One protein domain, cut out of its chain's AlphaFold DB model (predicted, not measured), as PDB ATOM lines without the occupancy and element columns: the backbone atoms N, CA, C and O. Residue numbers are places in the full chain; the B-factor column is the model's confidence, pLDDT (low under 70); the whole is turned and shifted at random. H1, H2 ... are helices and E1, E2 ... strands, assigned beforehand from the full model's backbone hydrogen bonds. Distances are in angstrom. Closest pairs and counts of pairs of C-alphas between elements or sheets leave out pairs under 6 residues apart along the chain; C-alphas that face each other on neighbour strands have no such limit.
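What this domain is: This is residues 4 to 77 of the 78 residues of the protein "Poly(U)-specific endoribonuclease" of Armadillidium nasatum (UniProt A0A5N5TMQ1). A strongly twisted sheet of three strands, E3, E4 and E5, has one helix, H1, slanting over one face, in two layers. A separate hairpin, E1 and E2, meets E5 near its last residues and sticks out with residues 10 to 15. The printed part has 74 residues, along the chain E1 E2 H1 E3 E4 E5, of the mixed class. The sheet's order is E3, E4, E5, antiparallel throughout. The whole is only just compact, close to loose, with a radius of gyration of the C-alphas of 13.5 A and spans of 36 by 35 by 21 A.

Where its parts are: E4, residues 53 to 64, is the longest strand, 34.8 A. E3 is residues 45 to 50, 15.8 A, and E5 residues 67 to 76, 26.1 A, ending at C-alpha 76 (218.545, 260.667, 234.160). H1 is residues 27 to 40, 20.0 A, beginning at C-alpha 27 (231.005, 252.232, 225.111). E1 is residues 4 to 11, 20.3 A, beginning at C-alpha 4 (219.271, 251.413, 233.353), and E2 residues 14 to 23, 22.9 A.

How they stand to each other: E3, E4 and E5 form a meander, each strand the antiparallel neighbour of the one before. N 48 and O 55 are 2.9 A apart in the hairpin E3 and E4, and N 60 and O 72 are 2.9 A apart in the hairpin E4 and E5. H1 is on the sheet at a height of 8.4 A, over E4 and E5, slantwise to the strands at 52 degrees to E5 on the local plane. Its closest C-alphas to E4 are those of Phe 38 and Thr 59, 5.6 A apart. Every O i to N i+4 pair in H1 is within hydrogen-bond range. E2 touches E5, the closest C-alphas being those of Ser 20 and Pro 75, 5.7 A apart. E1 and E2 are antiparallel at 151 degrees, with N 7 and O 19 2.8 A apart. E1 bends by 53 degrees at residue 8 and E2 by 70 degrees at residue 17. E1 and H1 are apart.

The domain as a whole: The two farthest C-alphas, of Gly 52 and Asn 65, are 40.6 A apart. The printed part has no cut, and its five links are tight. Its mean pLDDT is 92.2, and no printed residue is under 70.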
ATOM      1  N   LEU A   4     218.950 250.131 232.741       87.00
ATOM      2  CA  LEU A   4     219.271 251.413 233.353       87.00
ATOM      3  C   LEU A   4     218.931 251.350 234.841       87.00
ATOM      4  O   LEU A   4     217.804 251.024 235.213       87.00
ATOM      5  N   TYR A   5     219.921 251.619 235.688       88.50
ATOM      6  CA  TYR A   5     219.823 251.420 237.132       88.50
ATOM      7  C   TYR A   5     220.177 252.689 237.890       88.50
ATOM      8  O   TYR A   5     221.181 253.323 237.584       88.50
ATOM      9  N   MET A   6     219.397 253.002 238.927       90.06
ATOM     10  CA  MET A   6     219.751 253.987 239.950       90.06
ATOM     11  C   MET A   6     220.561 253.314 241.052       90.06
ATOM     12  O   MET A   6     220.104 252.347 241.661       90.06
ATOM     13  N   LEU A   7     221.751 253.838 241.327       89.25
ATOM     14  CA  LEU A   7     222.676 253.294 242.312       89.25
ATOM     15  C   LEU A   7     223.147 254.389 243.266       89.25
ATOM     16  O   LEU A   7     223.445 255.510 242.857       89.25
ATOM     17  N   SER A   8     223.271 254.036 244.542       90.12
ATOM     18  CA  SER A   8     224.009 254.816 245.534       90.12
ATOM     19  C   SER A   8     225.175 253.974 246.031       90.12
ATOM     20  O   SER A   8     225.030 252.774 246.275       90.12
ATOM     21  N   PHE A   9     226.344 254.595 246.148       90.06
ATOM     22  CA  PHE A   9     227.556 253.931 246.603       90.06
ATOM     23  C   PHE A   9     228.453 254.895 247.376       90.06
ATOM     24  O   PHE A   9     228.349 256.119 247.260       90.06
ATOM     25  N   ASN A  10     229.344 254.323 248.182       93.31
ATOM     26  CA  ASN A  10     230.396 255.066 248.854       93.31
ATOM     27  C   ASN A  10     231.629 255.134 247.948       93.31
ATOM     28  O   ASN A  10     232.092 254.112 247.442       93.31
ATOM     29  N   TRP A  11     232.144 256.340 247.752       92.25
ATOM     30  CA  TRP A  11     233.377 256.617 247.043       92.25
ATOM     31  C   TRP A  11     234.354 257.289 248.004       92.25
ATOM     32  O   TRP A  11     234.143 258.433 248.402       92.25
ATOM     33  N   ASP A  12     235.410 256.569 248.381       94.69
ATOM     34  CA  ASP A  12     236.491 257.080 249.235       94.69
ATOM     35  C   ASP A  12     235.996 257.732 250.544       94.69
ATOM     36  O   ASP A  12     236.367 258.843 250.912       94.69
ATOM     37  N   GLY A  13     235.064 257.065 251.230       93.50
ATOM     38  CA  GLY A  13     234.462 257.565 252.467       93.50
ATOM     39  C   GLY A  13     233.280 258.517 252.259       93.50
ATOM     40  O   GLY A  13     232.500 258.702 253.193       93.50
ATOM     41  N   TYR A  14     233.048 259.023 251.045       90.81
ATOM     42  CA  TYR A  14     231.921 259.903 250.725       90.81
ATOM     43  C   TYR A  14     230.764 259.131 250.092       90.81
ATOM     44  O   TYR A  14     230.925 258.440 249.089       90.81
ATOM     45  N   VAL A  15     229.559 259.262 250.646       90.31
ATOM     46  CA  VAL A  15     228.356 258.710 250.008       90.31
ATOM     47  C   VAL A  15     227.994 259.596 248.820       90.31
ATOM     48  O   VAL A  15     227.607 260.751 249.000       90.31
ATOM     49  N   LYS A  16     228.124 259.059 247.605       87.94
ATOM     50  CA  LYS A  16     227.681 259.746 246.393       87.94
ATOM     51  C   LYS A  16     226.155 259.696 246.321       87.94
ATOM     52  O   LYS A  16     225.542 258.666 246.627       87.94
ATOM     53  N   SER A  17     225.544 260.813 245.921       84.25
ATOM     54  CA  SER A  17     224.106 260.877 245.656       84.25
ATOM     55  C   SER A  17     223.704 259.833 244.618       84.25
ATOM     56  O   SER A  17     224.506 259.491 243.744       84.25
ATOM     57  N   THR A  18     222.468 259.341 244.725       83.69
ATOM     58  CA  THR A  18     221.922 258.370 243.776       83.69
ATOM     59  C   THR A  18     222.092 258.884 242.357       83.69
ATOM     60  O   THR A  18     221.717 260.016 242.058       83.69
ATOM     61  N   ASP A  19     222.688 258.054 241.514       84.00
ATOM     62  CA  ASP A  19     222.955 258.370 240.119       84.00
ATOM     63  C   ASP A  19     222.523 257.198 239.248       84.00
ATOM     64  O   ASP A  19     222.475 256.057 239.721       84.00
ATOM     65  N   SER A  20     222.198 257.477 237.994       89.62
ATOM     66  CA  SER A  20     221.772 256.460 237.043       89.62
ATOM     67  C   SER A  20     222.889 256.074 236.087       89.62
ATOM     68  O   SER A  20     223.636 256.917 235.597       89.62
ATOM     69  N   ILE A  21     222.998 254.777 235.801       89.50
ATOM     70  CA  ILE A  21     224.000 254.227 234.885       89.50
ATOM     71  C   ILE A  21     223.394 253.168 233.971       89.50
ATOM     72  O   ILE A  21     222.352 252.584 234.281       89.50
ATOM     73  N   TRP A  22     224.080 252.894 232.866       89.31
ATOM     74  CA  TRP A  22     223.738 251.811 231.956       89.31
ATOM     75  C   TRP A  22     224.527 250.561 232.348       89.31
ATOM     76  O   TRP A  22     225.714 250.629 232.665       89.31
ATOM     77  N   ILE A  23     223.873 249.405 232.306       89.50
ATOM     78  CA  ILE A  23     224.487 248.099 232.526       89.50
ATOM     79  C   ILE A  23     224.297 247.260 231.262       89.50
ATOM     80  O   ILE A  23     223.190 247.128 230.740       89.50
ATOM     81  N   GLY A  24     225.396 246.692 230.759       88.50
ATOM     82  CA  GLY A  24     225.388 245.848 229.559       88.50
ATOM     83  C   GLY A  24     225.304 246.611 228.230       88.50
ATOM     84  O   GLY A  24     225.095 245.985 227.190       88.50
ATOM     85  N   SER A  25     225.461 247.939 228.251       89.62
ATOM     86  CA  SER A  25     225.642 248.780 227.064       89.62
ATOM     87  C   SER A  25     227.062 248.663 226.505       89.62
ATOM     88  O   SER A  25     227.969 248.155 227.170       89.62
ATOM     89  N   THR A  26     227.265 249.116 225.263       92.50
ATOM     90  CA  THR A  26     228.614 249.239 224.698       92.50
ATOM     91  C   THR A  26     229.119 250.676 224.840       92.50
ATOM     92  O   THR A  26     228.312 251.610 224.744       92.50
ATOM     93  N   PRO A  27     230.437 250.888 225.015       92.81
ATOM     94  CA  PRO A  27     231.005 252.232 225.111       92.81
ATOM     95  C   PRO A  27     230.689 253.113 223.894       92.81
ATOM     96  O   PRO A  27     230.504 254.320 224.027       92.81
ATOM     97  N   GLU A  28     230.600 252.521 222.698       95.62
ATOM     98  CA  GLU A  28     230.302 253.252 221.464       95.62
ATOM     99  C   GLU A  28     228.874 253.795 221.460       95.62
ATOM    100  O   GLU A  28     228.639 254.910 220.992       95.62
ATOM    101  N   LEU A  29     227.921 253.024 221.992       92.12
ATOM    102  CA  LEU A  29     226.532 253.448 222.072       92.12
ATOM    103  C   LEU A  29     226.367 254.615 223.050       92.12
ATOM    104  O   LEU A  29     225.725 255.609 222.709       92.12
ATOM    105  N   GLU A  30     226.962 254.512 224.239       93.12
ATOM    106  CA  GLU A  30     226.918 255.587 225.233       93.12
ATOM    107  C   GLU A  30     227.543 256.869 224.687       93.12
ATOM    108  O   GLU A  30     226.920 257.933 224.717       93.12
ATOM    109  N   LEU A  31     228.739 256.758 224.101       95.25
ATOM    110  CA  LEU A  31     229.438 257.894 223.514       95.25
ATOM    111  C   LEU A  31     228.612 258.558 222.404       95.25
ATOM    112  O   LEU A  31     228.534 259.789 222.354       95.25
ATOM    113  N   ALA A  32     227.970 257.772 221.534       95.38
ATOM    114  CA  ALA A  32     227.133 258.296 220.459       95.38
ATOM    115  C   ALA A  32     225.925 259.074 221.003       95.38
ATOM    116  O   ALA A  32     225.681 260.206 220.583       95.38
ATOM    117  N   VAL A  33     225.199 258.502 221.967       94.69
ATOM    118  CA  VAL A  33     224.016 259.134 222.567       94.69
ATOM    119  C   VAL A  33     224.394 260.420 223.303       94.69
ATOM    120  O   VAL A  33     223.754 261.454 223.099       94.69
ATOM    121  N   TYR A  34     225.464 260.400 224.101       95.88
ATOM    122  CA  TYR A  34     225.941 261.589 224.810       95.88
ATOM    123  C   TYR A  34     226.394 262.685 223.848       95.88
ATOM    124  O   TYR A  34     226.052 263.849 224.049       95.88
ATOM    125  N   THR A  35     227.085 262.327 222.762       96.56
ATOM    126  CA  THR A  35     227.496 263.287 221.728       96.56
ATOM    127  C   THR A  35     226.284 263.944 221.069       96.56
ATOM    128  O   THR A  35     226.228 265.168 220.957       96.56
ATOM    129  N   ILE A  36     225.282 263.154 220.670       96.12
ATOM    130  CA  ILE A  36     224.057 263.671 220.042       96.12
ATOM    131  C   ILE A  36     223.324 264.624 220.991       96.12
ATOM    132  O   ILE A  36     222.959 265.730 220.592       96.12
ATOM    133  N   CYS A  37     223.140 264.228 222.251       96.69
ATOM    134  CA  CYS A  37     222.440 265.051 223.232       96.69
ATOM    135  C   CYS A  37     223.208 266.323 223.600       96.69
ATOM    136  O   CYS A  37     222.583 267.370 223.755       96.69
ATOM    137  N   PHE A  38     224.540 266.270 223.650       96.88
ATOM    138  CA  PHE A  38     225.372 267.451 223.854       96.88
ATOM    139  C   PHE A  38     225.205 268.477 222.725       96.88
ATOM    140  O   PHE A  38     225.085 269.669 222.991       96.88
ATOM    141  N   TYR A  39     225.131 268.028 221.467       95.62
ATOM    142  CA  TYR A  39     224.882 268.926 220.335       95.62
ATOM    143  C   TYR A  39     223.437 269.429 220.266       95.62
ATOM    144  O   TYR A  39     223.204 270.561 219.847       95.62
ATOM    145  N   HIS A  40     222.464 268.596 220.636       95.69
ATOM    146  CA  HIS A  40     221.051 268.927 220.470       95.69
ATOM    147  C   HIS A  40     220.482 269.762 221.626       95.69
ATOM    148  O   HIS A  40     219.735 270.712 221.388       95.69
ATOM    149  N   LYS A  41     220.815 269.410 222.874       94.94
ATOM    150  CA  LYS A  41     220.332 270.056 224.102       94.94
ATOM    151  C   LYS A  41     221.438 270.108 225.175       94.94
ATOM    152  O   LYS A  41     221.334 269.426 226.196       94.94
ATOM    153  N   PRO A  42     222.490 270.923 224.984       94.19
ATOM    154  CA  PRO A  42     223.507 271.108 226.017       94.19
ATOM    155  C   PRO A  42     222.900 271.767 227.265       94.19
ATOM    156  O   PRO A  42     222.068 272.668 227.156       94.19
ATOM    157  N   ASN A  43     223.351 271.360 228.456       95.25
ATOM    158  CA  ASN A  43     222.889 271.860 229.762       95.25
ATOM    159  C   ASN A  43     221.397 271.635 230.055       95.25
ATOM    160  O   ASN A  43     220.841 272.284 230.940       95.25
ATOM    161  N   ALA A  44     220.743 270.726 229.339       95.62
ATOM    162  CA  ALA A  44     219.338 270.404 229.528       95.62
ATOM    163  C   ALA A  44     219.092 268.903 229.346       95.62
ATOM    164  O   ALA A  44     219.910 268.185 228.769       95.62
ATOM    165  N   LEU A  45     217.929 268.446 229.812       95.69
ATOM    166  CA  LEU A  45     217.495 267.069 229.622       95.69
ATOM    167  C   LEU A  45     217.151 266.822 228.147       95.69
ATOM    168  O   LEU A  45     216.308 267.500 227.545       95.69
ATOM    169  N   CYS A  46     217.820 265.828 227.578       96.50
ATOM    170  CA  CYS A  46     217.629 265.327 226.228       96.50
ATOM    171  C   CYS A  46     216.792 264.047 226.283       96.50
ATOM    172  O   CYS A  46     217.236 263.041 226.831       96.50
ATOM    173  N   ASP A  47     215.572 264.090 225.749       95.00
ATOM    174  CA  ASP A  47     214.692 262.923 225.691       95.00
ATOM    175  C   ASP A  47     215.160 261.966 224.588       95.00
ATOM    176  O   ASP A  47     215.308 262.363 223.431       95.00
ATOM    177  N   VAL A  48     215.373 260.700 224.943       92.19
ATOM    178  CA  VAL A  48     215.826 259.648 224.030       92.19
ATOM    179  C   VAL A  48     214.879 258.459 224.144       92.19
ATOM    180  O   VAL A  48     214.427 258.097 225.228       92.19
ATOM    181  N   SER A  49     214.568 257.841 223.007       89.81
ATOM    182  CA  SER A  49     213.819 256.591 222.960       89.81
ATOM    183  C   SER A  49     214.550 255.601 222.070       89.81
ATOM    184  O   SER A  49     214.821 255.882 220.902       89.81
ATOM    185  N   MET A  50     214.879 254.444 222.632       86.06
ATOM    186  CA  MET A  50     215.548 253.357 221.930       86.06
ATOM    187  C   MET A  50     214.927 252.029 222.336       86.06
ATOM    188  O   MET A  50     214.719 251.761 223.515       86.06
ATOM    189  N   ASN A  51     214.641 251.181 221.347       83.50
ATOM    190  CA  ASN A  51     214.072 249.850 221.566       83.50
ATOM    191  C   ASN A  51     212.799 249.854 222.449       83.50
ATOM    192  O   ASN A  51     212.591 248.960 223.263       83.50
ATOM    193  N   GLY A  52     211.963 250.892 222.318       84.00
ATOM    194  CA  GLY A  52     210.726 251.046 223.093       84.00
ATOM    195  C   GLY A  52     210.911 251.524 224.540       84.00
ATOM    196  O   GLY A  52     209.915 251.682 225.239       84.00
ATOM    197  N   VAL A  53     212.145 251.788 224.981       83.69
ATOM    198  CA  VAL A  53     212.448 252.359 226.300       83.69
ATOM    199  C   VAL A  53     212.759 253.842 226.135       83.69
ATOM    200  O   VAL A  53     213.635 254.213 225.353       83.69
ATOM    201  N   ALA A  54     212.036 254.684 226.872       88.69
ATOM    202  CA  ALA A  54     212.281 256.119 226.933       88.69
ATOM    203  C   ALA A  54     213.076 256.465 228.195       88.69
ATOM    204  O   ALA A  54     212.733 256.019 229.288       88.69
ATOM    205  N   TYR A  55     214.117 257.272 228.039       89.75
ATOM    206  CA  TYR A  55     214.953 257.777 229.125       89.75
ATOM    207  C   TYR A  55     215.464 259.172 228.772       89.75
ATOM    208  O   TYR A  55     215.395 259.610 227.618       89.75
ATOM    209  N   LYS A  56     215.962 259.895 229.770       93.62
ATOM    210  CA  LYS A  56     216.546 261.217 229.569       93.62
ATOM    211  C   LYS A  56     218.053 261.129 229.709       93.62
ATOM    212  O   LYS A  56     218.576 260.274 230.415       93.62
ATOM    213  N   ILE A  57     218.751 262.015 229.020       95.38
ATOM    214  CA  ILE A  57     220.193 262.187 229.137       95.38
ATOM    215  C   ILE A  57     220.452 263.616 229.574       95.38
ATOM    216  O   ILE A  57     220.025 264.560 228.905       95.38
ATOM    217  N   GLN A  58     221.175 263.771 230.676       95.50
ATOM    218  CA  GLN A  58     221.710 265.052 231.091       95.50
ATOM    219  C   GLN A  58     223.115 265.195 230.506       95.50
ATOM    220  O   GLN A  58     223.960 264.320 230.683       95.50
ATOM    221  N   THR A  59     223.377 266.308 229.822       96.75
ATOM    222  CA  THR A  59     224.732 266.684 229.397       96.75
ATOM    223  C   THR A  59     225.046 268.087 229.878       96.75
ATOM    224  O   THR A  59     224.186 268.969 229.852       96.75
ATOM    225  N   TYR A  60     226.277 268.309 230.316       96.06
ATOM    226  CA  TYR A  60     226.756 269.625 230.707       96.06
ATOM    227  C   TYR A  60     227.789 270.136 229.722       96.06
ATOM    228  O   TYR A  60     228.603 269.389 229.185       96.06
ATOM    229  N   GLN A  61     227.755 271.442 229.503       96.12
ATOM    230  CA  GLN A  61     228.760 272.156 228.752       96.12
ATOM    231  C   GLN A  61     229.799 272.725 229.704       96.12
ATOM    232  O   GLN A  61     229.466 273.379 230.689       96.12
ATOM    233  N   GLN A  62     231.064 272.527 229.360       95.06
ATOM    234  CA  GLN A  62     232.180 273.114 230.073       95.06
ATOM    235  C   GLN A  62     232.911 274.095 229.162       95.06
ATOM    236  O   GLN A  62     233.433 273.729 228.110       95.06
ATOM    237  N   SER A  63     232.951 275.358 229.579       94.69
ATOM    238  CA  SER A  63     233.732 276.391 228.905       94.69
ATOM    239  C   SER A  63     235.138 276.428 229.499       94.69
ATOM    240  O   SER A  63     235.297 276.612 230.705       94.69
ATOM    241  N   TYR A  64     236.165 276.263 228.668       94.19
ATOM    242  CA  TYR A  64     237.565 276.276 229.100       94.19
ATOM    243  C   TYR A  64     238.444 276.952 228.042       94.19
ATOM    244  O   TYR A  64     238.343 276.631 226.866       94.19
ATOM    245  N   ASN A  65     239.290 277.915 228.429       94.88
ATOM    246  CA  ASN A  65     240.169 278.668 227.511       94.88
ATOM    247  C   ASN A  65     239.473 279.210 226.239       94.88
ATOM    248  O   ASN A  65     240.052 279.219 225.157       94.88
ATOM    249  N   GLY A  66     238.217 279.650 226.359       93.31
ATOM    250  CA  GLY A  66     237.424 280.153 225.229       93.31
ATOM    251  C   GLY A  66     236.852 279.069 224.302       93.31
ATOM    252  O   GLY A  66     236.135 279.405 223.364       93.31
ATOM    253  N   GLY A  67     237.130 277.790 224.567       94.44
ATOM    254  CA  GLY A  67     236.518 276.647 223.899       94.44
ATOM    255  C   GLY A  67     235.309 276.099 224.658       94.44
ATOM    256  O   GLY A  67     235.219 276.207 225.884       94.44
ATOM    257  N   THR A  68     234.397 275.483 223.908       94.88
ATOM    258  CA  THR A  68     233.230 274.764 224.425       94.88
ATOM    259  C   THR A  68     233.485 273.264 224.346       94.88
ATOM    260  O   THR A  68     233.701 272.734 223.257       94.88
ATOM    261  N   TYR A  69     233.425 272.585 225.488       94.31
ATOM    262  CA  TYR A  69     233.689 271.156 225.618       94.31
ATOM    263  C   TYR A  69     232.527 270.439 226.298       94.31
ATOM    264  O   TYR A  69     231.707 271.051 226.989       94.31
ATOM    265  N   VAL A  70     232.481 269.123 226.108       94.56
ATOM    266  CA  VAL A  70     231.589 268.249 226.866       94.56
ATOM    267  C   VAL A  70     232.092 268.143 228.308       94.56
ATOM    268  O   VAL A  70     233.275 267.910 228.549       94.56
ATOM    269  N   GLY A  71     231.195 268.387 229.258       94.94
ATOM    270  CA  GLY A  71     231.393 268.132 230.682       94.94
ATOM    271  C   GLY A  71     230.823 266.767 231.065       94.94
ATOM    272  O   GLY A  71     230.904 265.806 230.301       94.94
ATOM    273  N   SER A  72     230.210 266.673 232.244       93.94
ATOM    274  CA  SER A  72     229.539 265.443 232.674       93.94
ATOM    275  C   SER A  72     228.351 265.100 231.769       93.94
ATOM    276  O   SER A  72     227.565 265.978 231.406       93.94
ATOM    277  N   ALA A  73     228.201 263.815 231.454       95.38
ATOM    278  CA  ALA A  73     227.056 263.266 230.743       95.38
ATOM    279  C   ALA A  73     226.636 261.944 231.392       95.38
ATOM    280  O   ALA A  73     227.487 261.096 231.660       95.38
ATOM    281  N   TYR A  74     225.347 261.792 231.679       93.62
ATOM    282  CA  TYR A  74     224.792 260.612 232.341       93.62
ATOM    283  C   TYR A  74     223.294 260.486 232.029       93.62
ATOM    284  O   TYR A  74     222.643 261.487 231.699       93.62
ATOM    285  N   PRO A  75     222.720 259.272 232.074       93.50
ATOM    286  CA  PRO A  75     221.277 259.122 231.995       93.50
ATOM    287  C   PRO A  75     220.609 259.683 233.246       93.50
ATOM    288  O   PRO A  75     221.136 259.547 234.343       93.50
ATOM    289  N   ASP A  76     219.416 260.229 233.081       90.31
ATOM    290  CA  ASP A  76     218.545 260.667 234.160       90.31
ATOM    291  C   ASP A  76     217.226 259.887 234.066       90.31
ATOM    292  O   ASP A  76     216.539 259.912 233.037       90.31
ATOM    293  N   ILE A  77     216.917 259.143 235.127       81.81
ATOM    294  CA  ILE A  77     215.633 258.448 235.310       81.81
ATOM    295  C   ILE A  77     214.948 258.846 236.619       81.81
ATOM    296  O   ILE A  77     214.187 258.057 237.182       81.81
TER     297      ILE A  77